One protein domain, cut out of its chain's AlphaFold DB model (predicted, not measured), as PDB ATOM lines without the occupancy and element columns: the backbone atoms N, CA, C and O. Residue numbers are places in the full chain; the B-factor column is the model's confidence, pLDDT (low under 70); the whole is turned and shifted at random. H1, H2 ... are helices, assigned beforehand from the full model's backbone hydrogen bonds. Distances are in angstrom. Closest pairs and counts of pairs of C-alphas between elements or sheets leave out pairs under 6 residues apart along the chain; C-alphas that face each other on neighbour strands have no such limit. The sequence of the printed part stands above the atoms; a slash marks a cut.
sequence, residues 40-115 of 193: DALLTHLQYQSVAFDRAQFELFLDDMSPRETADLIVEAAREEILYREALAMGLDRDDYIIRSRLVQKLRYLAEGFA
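What this domain is: This is residues 40 to 115 of the 193 residues of an uncharacterized protein of Proteobacteria bacterium (UniProt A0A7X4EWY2). H2 and H3 form an open V with H1 crossing between them, and beyond the far end of long H3 the free helix H4 sticks out as an arm. The printed part has 76 residues, 60 of them in four named helices in the order H1 to H4, with no named strand; its class is all helix, and it is loose, with a radius of gyration of the C-alphas of 15.6 A, and flat, spanning 42 by 38 by 15 A.

Where its parts are: Find C-alpha 40 at (350.703, -7.822, -16.653), where H1, residues 40 to 49, begins. H2 is residues 55 to 64. H3, residues 67 to 89, runs 32.7 A. H4, residues 97 to 113, runs 23.9 A to C-alpha 113 at (332.534, -4.289, -1.692).

How they stand to each other: Look at Leu 43 and Phe 58, whose C-alphas, 6.4 A apart, are the closest where H1 touches H2, about perpendicular at 74 degrees. H1 touches H3 at residues 73 to 77 alone, about perpendicular at 80 degrees; the closest C-alphas, His 45 and Ala 77, are 6.1 A apart. H2 and H3 are close but not clearly touching, C-alphas 62 and 70 being closest at 7.6 A. H4 is apart from H1, H2 and H3. In H1, H2, H3 and H4 every O i to N i+4 pair is within hydrogen-bond range.

The domain as a whole: The farthest C-alphas, Arg 68 and Ala 115, are 42.8 A apart. The printed part has no cut and no long link. Residues 51 to 53 and 113 to 115 have pLDDT under 70.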
ATOM      1  N   ASP A  40     352.036  -7.990 -17.234       90.19
ATOM      2  CA  ASP A  40     350.703  -7.822 -16.653       90.19
ATOM      3  C   ASP A  40     349.817  -9.049 -16.903       90.19
ATOM      4  O   ASP A  40     349.073  -9.456 -16.005       90.19
ATOM      5  N   ALA A  41     349.945  -9.697 -18.063       90.31
ATOM      6  CA  ALA A  41     349.292 -10.970 -18.346       90.31
ATOM      7  C   ALA A  41     349.755 -12.074 -17.379       90.31
ATOM      8  O   ALA A  41     348.921 -12.795 -16.830       90.31
ATOM      9  N   LEU A  42     351.060 -12.164 -17.092       91.81
ATOM     10  CA  LEU A  42     351.602 -13.131 -16.125       91.81
ATOM     11  C   LEU A  42     351.097 -12.873 -14.700       91.81
ATOM     12  O   LEU A  42     350.671 -13.803 -14.015       91.81
ATOM     13  N   LEU A  43     351.086 -11.611 -14.262       90.62
ATOM     14  CA  LEU A  43     350.534 -11.237 -12.957       90.62
ATOM     15  C   LEU A  43     349.040 -11.545 -12.865       90.62
ATOM     16  O   LEU A  43     348.561 -11.968 -11.815       90.62
ATOM     17  N   THR A  44     348.292 -11.324 -13.944       88.31
ATOM     18  CA  THR A  44     346.859 -11.634 -14.004       88.31
ATOM     19  C   THR A  44     346.625 -13.142 -13.909       88.31
ATOM     20  O   THR A  44     345.786 -13.579 -13.127       88.31
ATOM     21  N   HIS A  45     347.410 -13.943 -14.631       90.06
ATOM     22  CA  HIS A  45     347.342 -15.402 -14.570       90.06
ATOM     23  C   HIS A  45     347.633 -15.936 -13.153       90.06
ATOM     24  O   HIS A  45     346.856 -16.728 -12.619       90.06
ATOM     25  N   LEU A  46     348.678 -15.431 -12.485       88.62
ATOM     26  CA  LEU A  46     348.989 -15.784 -11.090       88.62
ATOM     27  C   LEU A  46     347.858 -15.406 -10.114       88.62
ATOM     28  O   LEU A  46     347.532 -16.170  -9.201       88.62
ATOM     29  N   GLN A  47     347.219 -14.254 -10.326       84.12
ATOM     30  CA  GLN A  47     346.062 -13.817  -9.536       84.12
ATOM     31  C   GLN A  47     344.803 -14.650  -9.797       84.12
ATOM     32  O   GLN A  47     343.961 -14.754  -8.919       84.12
ATOM     33  N   TYR A  48     344.629 -15.245 -10.978       82.38
ATOM     34  CA  TYR A  48     343.501 -16.150 -11.223       82.38
ATOM     35  C   TYR A  48     343.708 -17.533 -10.606       82.38
ATOM     36  O   TYR A  48     342.733 -18.166 -10.196       82.38
ATOM     37  N   GLN A  49     344.955 -17.994 -10.503       79.81
ATOM     38  CA  GLN A  49     345.281 -19.265  -9.853       79.81
ATOM     39  C   GLN A  49     345.235 -19.193  -8.324       79.81
ATOM     40  O   GLN A  49     344.970 -20.194  -7.658       79.81
ATOM     41  N   SER A  50     345.486 -18.017  -7.759       72.25
ATOM     42  CA  SER A  50     345.438 -17.782  -6.321       72.25
ATOM     43  C   SER A  50     344.118 -17.111  -5.936       72.25
ATOM     44  O   SER A  50     343.626 -16.220  -6.607       72.25
ATOM     45  N   VAL A  51     343.509 -17.492  -4.814       61.66
ATOM     46  CA  VAL A  51     342.284 -16.820  -4.317       61.66
ATOM     47  C   VAL A  51     342.623 -15.458  -3.663       61.66
ATOM     48  O   VAL A  51     341.837 -14.905  -2.901       61.66
ATOM     49  N   ALA A  52     343.815 -14.911  -3.928       65.44
ATOM     50  CA  ALA A  52     344.353 -13.707  -3.307       65.44
ATOM     51  C   ALA A  52     344.561 -12.611  -4.361       65.44
ATOM     52  O   ALA A  52     345.149 -12.846  -5.408       65.44
ATOM     53  N   PHE A  53     344.115 -11.392  -4.056       64.12
ATOM     54  CA  PHE A  53     344.236 -10.224  -4.936       64.12
ATOM     55  C   PHE A  53     345.258  -9.212  -4.387       64.12
ATOM     56  O   PHE A  53     344.969  -8.023  -4.285       64.12
ATOM     57  N   ASP A  54     346.452  -9.678  -3.997       78.50
ATOM     58  CA  ASP A  54     347.569  -8.807  -3.602       78.50
ATOM     59  C   ASP A  54     348.603  -8.719  -4.731       78.50
ATOM     60  O   ASP A  54     349.554  -9.499  -4.811       78.50
ATOM     61  N   ARG A  55     348.399  -7.753  -5.634       80.81
ATOM     62  CA  ARG A  55     349.278  -7.540  -6.792       80.81
ATOM     63  C   ARG A  55     350.739  -7.329  -6.385       80.81
ATOM     64  O   ARG A  55     351.617  -7.842  -7.068       80.81
ATOM     65  N   ALA A  56     351.002  -6.617  -5.288       83.69
ATOM     66  CA  ALA A  56     352.365  -6.301  -4.866       83.69
ATOM     67  C   ALA A  56     353.134  -7.564  -4.443       83.69
ATOM     68  O   ALA A  56     354.313  -7.708  -4.765       83.69
ATOM     69  N   GLN A  57     352.462  -8.511  -3.782       83.94
ATOM     70  CA  GLN A  57     353.065  -9.809  -3.466       83.94
ATOM     71  C   GLN A  57     353.376 -10.630  -4.724       83.94
ATOM     72  O   GLN A  57     354.450 -11.224  -4.811       83.94
ATOM     73  N   PHE A  58     352.484 -10.637  -5.719       86.75
ATOM     74  CA  PHE A  58     352.733 -11.366  -6.970       86.75
ATOM     75  C   PHE A  58     353.840 -10.751  -7.820       86.75
ATOM     76  O   PHE A  58     354.537 -11.485  -8.514       86.75
ATOM     77  N   GLU A  59     354.042  -9.437  -7.748       88.69
ATOM     78  CA  GLU A  59     355.183  -8.782  -8.389       88.69
ATOM     79  C   GLU A  59     356.509  -9.261  -7.800       88.69
ATOM     80  O   GLU A  59     357.389  -9.657  -8.558       88.69
ATOM     81  N   LEU A  60     356.618  -9.312  -6.469       87.62
ATOM     82  CA  LEU A  60     357.807  -9.844  -5.796       87.62
ATOM     83  C   LEU A  60     358.043 -11.318  -6.138       87.62
ATOM     84  O   LEU A  60     359.175 -11.716  -6.384       87.62
ATOM     85  N   PHE A  61     356.974 -12.117  -6.172       86.88
ATOM     86  CA  PHE A  61     357.061 -13.531  -6.527       86.88
ATOM     87  C   PHE A  61     357.538 -13.730  -7.969       86.88
ATOM     88  O   PHE A  61     358.424 -14.543  -8.207       86.88
ATOM     89  N   LEU A  62     356.985 -12.972  -8.921       89.50
ATOM     90  CA  LEU A  62     357.375 -13.043 -10.328       89.50
ATOM     91  C   LEU A  62     358.827 -12.592 -10.542       89.50
ATOM     92  O   LEU A  62     359.530 -13.187 -11.353       89.50
ATOM     93  N   ASP A  63     359.283 -11.572  -9.813       91.62
ATOM     94  CA  ASP A  63     360.656 -11.065  -9.912       91.62
ATOM     95  C   ASP A  63     361.696 -12.034  -9.305       91.62
ATOM     96  O   ASP A  63     362.855 -12.020  -9.723       91.62
ATOM     97  N   ASP A  64     361.294 -12.885  -8.352       92.94
ATOM     98  CA  ASP A  64     362.147 -13.916  -7.727       92.94
ATOM     99  C   ASP A  64     362.180 -15.241  -8.523       92.94
ATOM    100  O   ASP A  64     363.035 -16.096  -8.280       92.94
ATOM    101  N   MET A  65     361.286 -15.421  -9.506       91.00
ATOM    102  CA  MET A  65     361.242 -16.635 -10.328       91.00
ATOM    103  C   MET A  65     362.513 -16.827 -11.153       91.00
ATOM    104  O   MET A  65     363.056 -15.910 -11.777       91.00
ATOM    105  N   SER A  66     362.941 -18.082 -11.277       94.81
ATOM    106  CA  SER A  66     363.993 -18.427 -12.223       94.81
ATOM    107  C   SER A  66     363.521 -18.241 -13.676       94.81
ATOM    108  O   SER A  66     362.325 -18.334 -13.982       94.81
ATOM    109  N   PRO A  67     364.451 -18.075 -14.638       93.69
ATOM    110  CA  PRO A  67     364.097 -17.975 -16.054       93.69
ATOM    111  C   PRO A  67     363.315 -19.185 -16.579       93.69
ATOM    112  O   PRO A  67     362.513 -19.054 -17.500       93.69
ATOM    113  N   ARG A  68     363.550 -20.369 -16.001       94.12
ATOM    114  CA  ARG A  68     362.834 -21.589 -16.375       94.12
ATOM    115  C   ARG A  68     361.392 -21.561 -15.876       94.12
ATOM    116  O   ARG A  68     360.496 -21.826 -16.662       94.12
ATOM    117  N   GLU A  69     361.179 -21.208 -14.612       91.44
ATOM    118  CA  GLU A  69     359.831 -21.081 -14.038       91.44
ATOM    119  C   GLU A  69     359.023 -20.008 -14.765       91.44
ATOM    120  O   GLU A  69     357.862 -20.228 -15.093       91.44
ATOM    121  N   THR A  70     359.663 -18.890 -15.118       93.12
ATOM    122  CA  THR A  70     359.033 -17.836 -15.923       93.12
ATOM    123  C   THR A  70     358.634 -18.351 -17.309       93.12
ATOM    124  O   THR A  70     357.542 -18.056 -17.785       93.12
ATOM    125  N   ALA A  71     359.489 -19.140 -17.970       94.00
ATOM    126  CA  ALA A  71     359.170 -19.724 -19.273       94.00
ATOM    127  C   ALA A  71     357.999 -20.716 -19.195       94.00
ATOM    128  O   ALA A  71     357.115 -20.680 -20.050       94.00
ATOM    129  N   ASP A  72     357.967 -21.559 -18.161       93.94
ATOM    130  CA  ASP A  72     356.864 -22.493 -17.925       93.94
ATOM    131  C   ASP A  72     355.553 -21.726 -17.644       93.94
ATOM    132  O   ASP A  72     354.514 -22.046 -18.226       93.94
ATOM    133  N   LEU A  73     355.608 -20.644 -16.855       93.75
ATOM    134  CA  LEU A  73     354.466 -19.761 -16.587       93.75
ATOM    135  C   LEU A  73     353.932 -19.094 -17.863       93.75
ATOM    136  O   LEU A  73     352.721 -19.035 -18.063       93.75
ATOM    137  N   ILE A  74     354.819 -18.623 -18.748       94.62
ATOM    138  CA  ILE A  74     354.436 -18.043 -20.045       94.62
ATOM    139  C   ILE A  74     353.678 -19.067 -20.894       94.62
ATOM    140  O   ILE A  74     352.665 -18.725 -21.501       94.62
ATOM    141  N   VAL A  75     354.151 -20.316 -20.945       94.94
ATOM    142  CA  VAL A  75     353.501 -21.380 -21.724       94.94
ATOM    143  C   VAL A  75     352.104 -21.684 -21.186       94.94
ATOM    144  O   VAL A  75     351.169 -21.831 -21.976       94.94
ATOM    145  N   GLU A  76     351.943 -21.764 -19.866       93.69
ATOM    146  CA  GLU A  76     350.636 -22.029 -19.259       93.69
ATOM    147  C   GLU A  76     349.672 -20.847 -19.424       93.69
ATOM    148  O   GLU A  76     348.538 -21.057 -19.859       93.69
ATOM    149  N   ALA A  77     350.127 -19.609 -19.207       93.44
ATOM    150  CA  ALA A  77     349.325 -18.409 -19.449       93.44
ATOM    151  C   ALA A  77     348.881 -18.302 -20.921       93.44
ATOM    152  O   ALA A  77     347.717 -18.021 -21.207       93.44
ATOM    153  N   ALA A  78     349.781 -18.594 -21.868       93.38
ATOM    154  CA  ALA A  78     349.448 -18.629 -23.289       93.38
ATOM    155  C   ALA A  78     348.410 -19.710 -23.607       93.38
ATOM    156  O   ALA A  78     347.463 -19.455 -24.347       93.38
ATOM    157  N   ARG A  79     348.559 -20.918 -23.049       93.56
ATOM    158  CA  ARG A  79     347.598 -22.007 -23.260       93.56
ATOM    159  C   ARG A  79     346.214 -21.638 -22.733       93.56
ATOM    160  O   ARG A  79     345.228 -21.911 -23.416       93.56
ATOM    161  N   GLU A  80     346.137 -21.050 -21.544       92.88
ATOM    162  CA  GLU A  80     344.870 -20.598 -20.970       92.88
ATOM    163  C   GLU A  80     344.191 -19.562 -21.874       92.88
ATOM    164  O   GLU A  80     343.022 -19.731 -22.213       92.88
ATOM    165  N   GLU A  81     344.934 -18.556 -22.342       91.88
ATOM    166  CA  GLU A  81     344.407 -17.516 -23.230       91.88
ATOM    167  C   GLU A  81     343.924 -18.086 -24.574       91.88
ATOM    168  O   GLU A  81     342.856 -17.706 -25.057       91.88
ATOM    169  N   ILE A  82     344.652 -19.050 -25.159       92.44
ATOM    170  CA  ILE A  82     344.208 -19.772 -26.366       92.44
ATOM    171  C   ILE A  82     342.857 -20.437 -26.106       92.44
ATOM    172  O   ILE A  82     341.901 -20.224 -26.848       92.44
ATOM    173  N   LEU A  83     342.764 -21.240 -25.045       93.25
ATOM    174  CA  LEU A  83     341.548 -21.985 -24.724       93.25
ATOM    175  C   LEU A  83     340.375 -21.053 -24.416       93.25
ATOM    176  O   LEU A  83     339.248 -21.335 -24.823       93.25
ATOM    177  N   TYR A  84     340.632 -19.940 -23.728       91.81
ATOM    178  CA  TYR A  84     339.627 -18.930 -23.433       91.81
ATOM    179  C   TYR A  84     339.074 -18.290 -24.712       91.81
ATOM    180  O   TYR A  84     337.856 -18.251 -24.902       91.81
ATOM    181  N   ARG A  85     339.947 -17.859 -25.632       90.69
ATOM    182  CA  ARG A  85     339.532 -17.290 -26.925       90.69
ATOM    183  C   ARG A  85     338.749 -18.288 -27.766       90.69
ATOM    184  O   ARG A  85     337.717 -17.921 -28.323       90.69
ATOM    185  N   GLU A  86     339.187 -19.543 -27.812       90.69
ATOM    186  CA  GLU A  86     338.471 -20.610 -28.516       90.69
ATOM    187  C   GLU A  86     337.091 -20.875 -27.896       90.69
ATOM    188  O   GLU A  86     336.098 -21.012 -28.612       90.69
ATOM    189  N   ALA A  87     336.981 -20.877 -26.563       92.06
ATOM    190  CA  ALA A  87     335.699 -21.019 -25.875       92.06
ATOM    191  C   ALA A  87     334.720 -19.887 -26.235       92.06
ATOM    192  O   ALA A  87     333.544 -20.155 -26.492       92.06
ATOM    193  N   LEU A  88     335.202 -18.642 -26.319       89.69
ATOM    194  CA  LEU A  88     334.402 -17.497 -26.766       89.69
ATOM    195  C   LEU A  88     334.043 -17.575 -28.256       89.69
ATOM    196  O   LEU A  88     332.912 -17.267 -28.633       89.69
ATOM    197  N   ALA A  89     334.975 -18.007 -29.110       88.44
ATOM    198  CA  ALA A  89     334.734 -18.186 -30.541       88.44
ATOM    199  C   ALA A  89     333.652 -19.246 -30.808       88.44
ATOM    200  O   ALA A  89     332.808 -19.074 -31.690       88.44
ATOM    201  N   MET A  90     333.623 -20.301 -29.990       89.88
ATOM    202  CA  MET A  90     332.573 -21.321 -29.976       89.88
ATOM    203  C   MET A  90     331.278 -20.859 -29.284       89.88
ATOM    204  O   MET A  90     330.271 -21.562 -29.352       89.88
ATOM    205  N   GLY A  91     331.276 -19.691 -28.636       89.25
ATOM    206  CA  GLY A  91     330.118 -19.146 -27.930       89.25
ATOM    207  C   GLY A  91     329.728 -19.926 -26.675       89.25
ATOM    208  O   GLY A  91     328.553 -19.916 -26.312       89.25
ATOM    209  N   LEU A  92     330.679 -20.607 -26.020       89.00
ATOM    210  CA  LEU A  92     330.429 -21.397 -24.803       89.00
ATOM    211  C   LEU A  92     330.049 -20.535 -23.587       89.00
ATOM    212  O   LEU A  92     329.607 -21.057 -22.570       89.00
ATOM    213  N   ASP A  93     330.212 -19.219 -23.685       87.12
ATOM    214  CA  ASP A  93     329.778 -18.235 -22.696       87.12
ATOM    215  C   ASP A  93     328.284 -17.871 -22.800       87.12
ATOM    216  O   ASP A  93     327.727 -17.253 -21.886       87.12
ATOM    217  N   ARG A  94     327.623 -18.234 -23.908       88.12
ATOM    218  CA  ARG A  94     326.242 -17.844 -24.220       88.12
ATOM    219  C   ARG A  94     325.249 -18.888 -23.738       88.12
ATOM    220  O   ARG A  94     325.508 -20.083 -23.782       88.12
ATOM    221  N   ASP A  95     324.085 -18.414 -23.299       82.94
ATOM    222  CA  ASP A  95     322.945 -19.239 -22.876       82.94
ATOM    223  C   ASP A  95     323.237 -20.258 -21.751       82.94
ATOM    224  O   ASP A  95     322.401 -21.105 -21.439       82.94
ATOM    225  N   ASP A  96     324.375 -20.119 -21.062       88.12
ATOM    226  CA  ASP A  96     324.735 -20.914 -19.891       88.12
ATOM    227  C   ASP A  96     324.305 -20.210 -18.588       88.12
ATOM    228  O   ASP A  96     324.731 -19.096 -18.246       88.12
ATOM    229  N   TYR A  97     323.430 -20.872 -17.826       89.00
ATOM    230  CA  TYR A  97     322.909 -20.328 -16.572       89.00
ATOM    231  C   TYR A  97     323.970 -20.236 -15.462       89.00
ATOM    232  O   TYR A  97     323.895 -19.333 -14.624       89.00
ATOM    233  N   ILE A  98     324.966 -21.127 -15.443       91.94
ATOM    234  CA  ILE A  98     326.057 -21.121 -14.459       91.94
ATOM    235  C   ILE A  98     326.922 -19.876 -14.668       91.94
ATOM    236  O   ILE A  98     327.183 -19.145 -13.707       91.94
ATOM    237  N   ILE A  99     327.299 -19.583 -15.915       90.38
ATOM    238  CA  ILE A  99     328.082 -18.389 -16.268       90.38
ATOM    239  C   ILE A  99     327.291 -17.121 -15.928       90.38
ATOM    240  O   ILE A  99     327.800 -16.248 -15.217       90.38
ATOM    241  N   ARG A 100     326.010 -17.049 -16.321       89.81
ATOM    242  CA  ARG A 100     325.115 -15.936 -15.952       89.81
ATOM    243  C   ARG A 100     325.047 -15.738 -14.435       89.81
ATOM    244  O   ARG A 100     325.196 -14.613 -13.956       89.81
ATOM    245  N   SER A 101     324.824 -16.808 -13.673       91.62
ATOM    246  CA  SER A 101     324.741 -16.752 -12.210       91.62
ATOM    247  C   SER A 101     326.047 -16.252 -11.592       91.62
ATOM    248  O   SER A 101     326.020 -15.396 -10.703       91.62
ATOM    249  N   ARG A 102     327.200 -16.720 -12.091       92.38
ATOM    250  CA  ARG A 102     328.518 -16.287 -11.614       92.38
ATOM    251  C   ARG A 102     328.765 -14.801 -11.879       92.38
ATOM    252  O   ARG A 102     329.272 -14.122 -10.991       92.38
ATOM    253  N   LEU A 103     328.381 -14.279 -13.043       91.00
ATOM    254  CA  LEU A 103     328.501 -12.847 -13.353       91.00
ATOM    255  C   LEU A 103     327.634 -11.987 -12.425       91.00
ATOM    256  O   LEU A 103     328.106 -10.982 -11.899       91.00
ATOM    257  N   VAL A 104     326.397 -12.414 -12.154       93.19
ATOM    258  CA  VAL A 104     325.508 -11.725 -11.203       93.19
ATOM    259  C   VAL A 104     326.077 -11.745  -9.783       93.19
ATOM    260  O   VAL A 104     325.954 -10.761  -9.058       93.19
ATOM    261  N   GLN A 105     326.697 -12.849  -9.359       88.06
ATOM    262  CA  GLN A 105     327.391 -12.918  -8.068       88.06
ATOM    263  C   GLN A 105     328.585 -11.957  -8.017       88.06
ATOM    264  O   GLN A 105     328.690 -11.194  -7.064       88.06
ATOM    265  N   LYS A 106     329.434 -11.935  -9.055       88.62
ATOM    266  CA  LYS A 106     330.568 -10.998  -9.142       88.62
ATOM    267  C   LYS A 106     330.106  -9.540  -9.074       88.62
ATOM    268  O   LYS A 106     330.700  -8.749  -8.353       88.62
ATOM    269  N   LEU A 107     329.024  -9.191  -9.774       87.31
ATOM    270  CA  LEU A 107     328.471  -7.836  -9.741       87.31
ATOM    271  C   LEU A 107     327.915  -7.468  -8.361       87.31
ATOM    272  O   LEU A 107     328.137  -6.351  -7.909       87.31
ATOM    273  N   ARG A 108     327.220  -8.394  -7.687       85.94
ATOM    274  CA  ARG A 108     326.753  -8.182  -6.308       85.94
ATOM    275  C   ARG A 108     327.918  -7.943  -5.357       85.94
ATOM    276  O   ARG A 108     327.900  -6.951  -4.649       85.94
ATOM    277  N   TYR A 109     328.958  -8.772  -5.433       80.56
ATOM    278  CA  TYR A 109     330.166  -8.590  -4.632       80.56
ATOM    279  C   TYR A 109     330.821  -7.224  -4.869       80.56
ATOM    280  O   TYR A 109     331.194  -6.556  -3.918       80.56
ATOM    281  N   LEU A 110     330.923  -6.765  -6.122       79.62
ATOM    282  CA  LEU A 110     331.445  -5.427  -6.422       79.62
ATOM    283  C   LEU A 110     330.536  -4.312  -5.892       79.62
ATOM    284  O   LEU A 110     331.033  -3.303  -5.405       79.62
ATOM    285  N   ALA A 111     329.216  -4.480  -5.974       78.31
ATOM    286  CA  ALA A 111     328.263  -3.512  -5.440       78.31
ATOM    287  C   ALA A 111     328.297  -3.443  -3.902       78.31
ATOM    288  O   ALA A 111     328.121  -2.367  -3.337       78.31
ATOM    289  N   GLU A 112     328.546  -4.571  -3.234       72.12
ATOM    290  CA  GLU A 112     328.679  -4.678  -1.777       72.12
ATOM    291  C   GLU A 112     330.069  -4.212  -1.296       72.12
ATOM    292  O   GLU A 112     330.179  -3.534  -0.280       72.12
ATOM    293  N   GLY A 113     331.128  -4.508  -2.055       60.72
ATOM    294  CA  GLY A 113     332.534  -4.289  -1.692       60.72
ATOM    295  C   GLY A 113     333.025  -2.838  -1.725       60.72
ATOM    296  O   GLY A 113     334.128  -2.573  -1.258       60.72
ATOM    297  N   PHE A 114     332.220  -1.897  -2.231       53.22
ATOM    298  CA  PHE A 114     332.483  -0.452  -2.121       53.22
ATOM    299  C   PHE A 114     331.586   0.257  -1.102       53.22
ATOM    300  O   PHE A 114     331.706   1.469  -0.935       53.22
ATOM    301  N   ALA A 115     330.755  -0.473  -0.349       52.78
ATOM    302  CA  ALA A 115     330.215   0.028   0.915       52.78
ATOM    303  C   ALA A 115     331.302  -0.031   2.007       52.78
ATOM    304  O   ALA A 115     331.096  -0.552   3.097       52.78
TER     305      ALA A 115